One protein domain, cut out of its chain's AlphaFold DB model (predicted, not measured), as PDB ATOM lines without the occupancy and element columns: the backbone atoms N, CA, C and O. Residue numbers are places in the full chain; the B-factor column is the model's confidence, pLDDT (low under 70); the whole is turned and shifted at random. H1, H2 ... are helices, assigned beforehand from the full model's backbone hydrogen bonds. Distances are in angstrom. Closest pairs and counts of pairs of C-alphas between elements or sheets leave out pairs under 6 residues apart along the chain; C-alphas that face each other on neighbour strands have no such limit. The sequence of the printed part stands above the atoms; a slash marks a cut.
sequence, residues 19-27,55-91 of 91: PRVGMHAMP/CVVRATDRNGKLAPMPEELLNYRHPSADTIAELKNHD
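This is residues 19 to 27 and 55 to 91 of the 91 residues of an uncharacterized protein of Pantoea sp. GM01 (UniProt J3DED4). This loose model has little regular structure: three short helices, H1, H2 and H3, gather on one side, and a long stretch without named elements, residues 55 to 70, loops out and folds back on the other. In that stretch, residues 59 to 60 pair antiparallel with residues 66 to 67. The printed part has 46 residues, 18 of them in H1, H2 and H3, in that order; the class is all helix, with no named strand. The radius of gyration of the C-alphas is 11.9 A, and the spans are 32 by 27 by 16 A.

H1, residues 20 to 25, and H2, residues 71 to 74, only just touch, with 3 pairs of C-alphas within 8 A; the closest, Val 21 and Leu 73, are 6.1 A apart. H1 and H3, residues 81 to 88, also only just touch, with 3 such pairs, closest at the C-alphas of Ala 25 and Ile 84, 6.7 A, about perpendicular at 88 degrees. H2 and H3 are close but not clearly touching. Every O i to N i+4 pair is within hydrogen-bond range in H1 and H3; H2 is too short for one.

H1 begins at C-alpha 20 (281.026, 226.587, 156.852). H3, 10.8 A long, ends at C-alpha 88 (275.693, 218.128, 166.489).

Residues 28 to 54 are not printed; C-alphas 27 and 55 are 28.2 A apart. Residues 90 to 91 have pLDDT under 70.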
ATOM      1  N   PRO A  19     277.167 224.305 155.116       91.69
ATOM      2  CA  PRO A  19     277.481 225.545 155.809       91.69
ATOM      3  C   PRO A  19     278.860 225.453 156.472       91.69
ATOM      4  O   PRO A  19     279.193 224.475 157.146       91.69
ATOM      5  N   ARG A  20     279.656 226.517 156.327       93.50
ATOM      6  CA  ARG A  20     281.026 226.587 156.852       93.50
ATOM      7  C   ARG A  20     281.105 226.340 158.363       93.50
ATOM      8  O   ARG A  20     282.065 225.725 158.819       93.50
ATOM      9  N   VAL A  21     280.106 226.791 159.127       93.81
ATOM     10  CA  VAL A  21     280.033 226.542 160.576       93.81
ATOM     11  C   VAL A  21     280.002 225.042 160.892       93.81
ATOM     12  O   VAL A  21     280.731 224.592 161.770       93.81
ATOM     13  N   GLY A  22     279.258 224.249 160.113       92.81
ATOM     14  CA  GLY A  22     279.199 222.797 160.273       92.81
ATOM     15  C   GLY A  22     280.526 222.134 159.918       92.81
ATOM     16  O   GLY A  22     281.000 221.275 160.655       92.81
ATOM     17  N   MET A  23     281.179 222.586 158.842       93.69
ATOM     18  CA  MET A  23     282.499 222.075 158.446       93.69
ATOM     19  C   MET A  23     283.565 222.309 159.520       93.69
ATOM     20  O   MET A  23     284.323 221.396 159.832       93.69
ATOM     21  N   HIS A  24     283.596 223.490 160.139       93.00
ATOM     22  CA  HIS A  24     284.538 223.774 161.229       93.00
ATOM     23  C   HIS A  24     284.168 223.103 162.560       93.00
ATOM     24  O   HIS A  24     285.021 222.982 163.436       93.00
ATOM     25  N   ALA A  25     282.923 222.650 162.720       92.50
ATOM     26  CA  ALA A  25     282.482 221.907 163.896       92.50
ATOM     27  C   ALA A  25     282.874 220.414 163.861       92.50
ATOM     28  O   ALA A  25     282.789 219.740 164.898       92.50
ATOM     29  N   MET A  26     283.288 219.897 162.695       93.81
ATOM     30  CA  MET A  26     283.747 218.515 162.508       93.81
ATOM     31  C   MET A  26     285.029 218.225 163.313       93.81
ATOM     32  O   MET A  26     285.807 219.141 163.578       93.81
ATOM     33  N   PRO A  27     285.316 216.956 163.660       95.06
ATOM     34  CA  PRO A  27     286.623 216.568 164.192       95.06
ATOM     35  C   PRO A  27     287.771 216.970 163.251       95.06
ATOM     36  O   PRO A  27     287.612 216.913 162.033       95.06
ATOM     37  N   CYS A  55     277.348 231.979 142.148       85.06
ATOM     38  CA  CYS A  55     276.142 231.252 142.544       85.06
ATOM     39  C   CYS A  55     275.584 231.839 143.845       85.06
ATOM     40  O   CYS A  55     276.341 232.190 144.751       85.06
ATOM     41  N   VAL A  56     274.256 231.897 143.969       86.81
ATOM     42  CA  VAL A  56     273.577 232.353 145.191       86.81
ATOM     43  C   VAL A  56     272.822 231.192 145.821       86.81
ATOM     44  O   VAL A  56     271.986 230.561 145.177       86.81
ATOM     45  N   VAL A  57     273.077 230.952 147.106       88.06
ATOM     46  CA  VAL A  57     272.319 230.010 147.936       88.06
ATOM     47  C   VAL A  57     271.239 230.778 148.693       88.06
ATOM     48  O   VAL A  57     271.508 231.840 149.258       88.06
ATOM     49  N   ARG A  58     270.012 230.250 148.720       89.69
ATOM     50  CA  ARG A  58     268.883 230.829 149.463       89.69
ATOM     51  C   ARG A  58     268.251 229.775 150.363       89.69
ATOM     52  O   ARG A  58     268.146 228.620 149.963       89.69
ATOM     53  N   ALA A  59     267.815 230.190 151.548       91.06
ATOM     54  CA  ALA A  59     267.013 229.351 152.426       91.06
ATOM     55  C   ALA A  59     265.536 229.404 152.009       91.06
ATOM     56  O   ALA A  59     265.037 230.441 151.557       91.06
ATOM     57  N   THR A  60     264.836 228.289 152.188       90.94
ATOM     58  CA  THR A  60     263.382 228.212 152.048       90.94
ATOM     59  C   THR A  60     262.770 227.622 153.304       90.94
ATOM     60  O   THR A  60     263.354 226.733 153.922       90.94
ATOM     61  N   ASP A  61     261.582 228.091 153.669       91.62
ATOM     62  CA  ASP A  61     260.789 227.466 154.719       91.62
ATOM     63  C   ASP A  61     260.229 226.103 154.264       91.62
ATOM     64  O   ASP A  61     260.391 225.668 153.118       91.62
ATOM     65  N   ARG A  62     259.517 225.422 155.168       89.88
ATOM     66  CA  ARG A  62     258.889 224.117 154.891       89.88
ATOM     67  C   ARG A  62     257.808 224.170 153.802       89.88
ATOM     68  O   ARG A  62     257.428 223.127 153.285       89.88
ATOM     69  N   ASN A  63     257.321 225.361 153.454       92.56
ATOM     70  CA  ASN A  63     256.326 225.590 152.408       92.56
ATOM     71  C   ASN A  63     256.971 226.001 151.071       92.56
ATOM     72  O   ASN A  63     256.257 226.380 150.141       92.56
ATOM     73  N   GLY A  64     258.305 225.976 150.975       88.56
ATOM     74  CA  GLY A  64     259.049 226.376 149.782       88.56
ATOM     75  C   GLY A  64     259.123 227.890 149.563       88.56
ATOM     76  O   GLY A  64     259.531 228.330 148.487       88.56
ATOM     77  N   LYS A  65     258.738 228.711 150.547       93.50
ATOM     78  CA  LYS A  65     258.857 230.171 150.457       93.50
ATOM     79  C   LYS A  65     260.260 230.606 150.848       93.50
ATOM     80  O   LYS A  65     260.851 230.034 151.755       93.50
ATOM     81  N   LEU A  66     260.778 231.644 150.190       94.94
ATOM     82  CA  LEU A  66     262.070 232.228 150.553       94.94
ATOM     83  C   LEU A  66     262.057 232.693 152.013       94.94
ATOM     84  O   LEU A  66     261.132 233.383 152.442       94.94
ATOM     85  N   ALA A  67     263.109 232.335 152.738       94.25
ATOM     86  CA  ALA A  67     263.323 232.688 154.131       94.25
ATOM     87  C   ALA A  67     264.697 233.362 154.298       94.25
ATOM     88  O   ALA A  67     265.603 233.116 153.491       94.25
ATOM     89  N   PRO A  68     264.881 234.213 155.325       92.12
ATOM     90  CA  PRO A  68     266.216 234.665 155.697       92.12
ATOM     91  C   PRO A  68     267.085 233.460 156.078       92.12
ATOM     92  O   PRO A  68     266.604 232.493 156.669       92.12
ATOM     93  N   MET A  69     268.369 233.519 155.726       92.38
ATOM     94  CA  MET A  69     269.332 232.529 156.205       92.38
ATOM     95  C   MET A  69     269.481 232.690 157.729       92.38
ATOM     96  O   MET A  69     269.669 233.825 158.169       92.38
ATOM     97  N   PRO A  70     269.414 231.606 158.523       91.31
ATOM     98  CA  PRO A  70     269.631 231.672 159.968       91.31
ATOM     99  C   PRO A  70     270.992 232.287 160.318       91.31
ATOM    100  O   PRO A  70     272.002 231.965 159.681       91.31
ATOM    101  N   GLU A  71     271.033 233.157 161.331       91.31
ATOM    102  CA  GLU A  71     272.267 233.828 161.764       91.31
ATOM    103  C   GLU A  71     273.301 232.815 162.270       91.31
ATOM    104  O   GLU A  71     274.497 232.961 162.025       91.31
ATOM    105  N   GLU A  72     272.834 231.727 162.872       92.62
ATOM    106  CA  GLU A  72     273.625 230.606 163.371       92.62
ATOM    107  C   GLU A  72     274.464 229.949 162.263       92.62
ATOM    108  O   GLU A  72     275.587 229.505 162.506       92.62
ATOM    109  N   LEU A  73     273.955 229.929 161.024       90.62
ATOM    110  CA  LEU A  73     274.687 229.412 159.863       90.62
ATOM    111  C   LEU A  73     275.645 230.445 159.257       90.62
ATOM    112  O   LEU A  73     276.635 230.070 158.618       90.62
ATOM    113  N   LEU A  74     275.361 231.736 159.449       90.06
ATOM    114  CA  LEU A  74     276.160 232.846 158.928       90.06
ATOM    115  C   LEU A  74     277.322 233.225 159.855       90.06
ATOM    116  O   LEU A  74     278.394 233.592 159.368       90.06
ATOM    117  N   ASN A  75     277.160 233.103 161.174       89.56
ATOM    118  CA  ASN A  75     278.171 233.441 162.176       89.56
ATOM    119  C   ASN A  75     279.223 232.323 162.343       89.56
ATOM    120  O   ASN A  75     279.493 231.816 163.429       89.56
ATOM    121  N   TYR A  76     279.856 231.929 161.239       85.88
ATOM    122  CA  TYR A  76     280.827 230.831 161.222       85.88
ATOM    123  C   TYR A  76     282.163 231.172 161.905       85.88
ATOM    124  O   TYR A  76     282.944 230.268 162.193       85.88
ATOM    125  N   ARG A  77     282.482 232.462 162.100       87.19
ATOM    126  CA  ARG A  77     283.744 232.893 162.734       87.19
ATOM    127  C   ARG A  77     283.694 232.749 164.251       87.19
ATOM    128  O   ARG A  77     284.718 232.444 164.855       87.19
ATOM    129  N   HIS A  78     282.521 232.973 164.838       90.06
ATOM    130  CA  HIS A  78     282.306 232.959 166.281       90.06
ATOM    131  C   HIS A  78     280.961 232.292 166.617       90.06
ATOM    132  O   HIS A  78     280.098 232.946 167.209       90.06
ATOM    133  N   PRO A  79     280.747 231.019 166.225       90.44
ATOM    134  CA  PRO A  79     279.505 230.329 166.542       90.44
ATOM    135  C   PRO A  79     279.370 230.174 168.060       90.44
ATOM    136  O   PRO A  79     280.360 229.933 168.756       90.44
ATOM    137  N   SER A  80     278.151 230.314 168.583       91.31
ATOM    138  CA  SER A  80     277.901 230.090 170.007       91.31
ATOM    139  C   SER A  80     278.048 228.603 170.350       91.31
ATOM    140  O   SER A  80     277.917 227.731 169.486       91.31
ATOM    141  N   ALA A  81     278.306 228.301 171.625       89.06
ATOM    142  CA  ALA A  81     278.334 226.917 172.095       89.06
ATOM    143  C   ALA A  81     276.996 226.206 171.821       89.06
ATOM    144  O   ALA A  81     277.004 225.059 171.378       89.06
ATOM    145  N   ASP A  82     275.879 226.920 171.989       92.25
ATOM    146  CA  ASP A  82     274.531 226.415 171.719       92.25
ATOM    147  C   ASP A  82     274.332 226.095 170.233       92.25
ATOM    148  O   ASP A  82     273.835 225.024 169.903       92.25
ATOM    149  N   THR A  83     274.800 226.956 169.318       92.31
ATOM    150  CA  THR A  83     274.770 226.679 167.872       92.31
ATOM    151  C   THR A  83     275.551 225.411 167.530       92.31
ATOM    152  O   THR A  83     275.081 224.587 166.748       92.31
ATOM    153  N   ILE A  84     276.747 225.235 168.100       91.56
ATOM    154  CA  ILE A  84     277.557 224.034 167.850       91.56
ATOM    155  C   ILE A  84     276.898 222.782 168.433       91.56
ATOM    156  O   ILE A  84     276.961 221.726 167.801       91.56
ATOM    157  N   ALA A  85     276.295 222.885 169.619       91.69
ATOM    158  CA  ALA A  85     275.558 221.788 170.230       91.69
ATOM    159  C   ALA A  85     274.369 221.381 169.351       91.69
ATOM    160  O   ALA A  85     274.257 220.212 168.999       91.69
ATOM    161  N   GLU A  86     273.564 222.344 168.905       91.88
ATOM    162  CA  GLU A  86     272.404 222.094 168.047       91.88
ATOM    163  C   GLU A  86     272.800 221.457 166.707       91.88
ATOM    164  O   GLU A  86     272.214 220.462 166.298       91.88
ATOM    165  N   LEU A  87     273.865 221.942 166.056       88.56
ATOM    166  CA  LEU A  87     274.374 221.348 164.809       88.56
ATOM    167  C   LEU A  87     274.854 219.897 164.966       88.56
ATOM    168  O   LEU A  87     274.934 219.167 163.977       88.56
ATOM    169  N   LYS A  88     275.242 219.493 166.178       86.88
ATOM    170  CA  LYS A  88     275.693 218.128 166.489       86.88
ATOM    171  C   LYS A  88     274.565 217.246 167.020       86.88
ATOM    172  O   LYS A  88     274.728 216.027 167.033       86.88
ATOM    173  N   ASN A  89     273.443 217.842 167.413       81.81
ATOM    174  CA  ASN A  89     272.241 217.147 167.839       81.81
ATOM    175  C   ASN A  89     271.430 216.752 166.599       81.81
ATOM    176  O   ASN A  89     270.471 217.413 166.213       81.81
ATOM    177  N   HIS A  90     271.846 215.666 165.957       58.75
ATOM    178  CA  HIS A  90     271.040 214.984 164.953       58.75
ATOM    179  C   HIS A  90     270.702 213.581 165.472       58.75
ATOM    180  O   HIS A  90     271.600 212.747 165.589       58.75
ATOM    181  N   ASP A  91     269.420 213.370 165.796       39.16
ATOM    182  CA  ASP A  91     268.793 212.043 165.910       39.16
ATOM    183  C   ASP A  91     268.684 211.370 164.529       39.16
ATOM    184  O   ASP A  91     268.359 212.079 163.542       39.16
TER     185      ASP A  91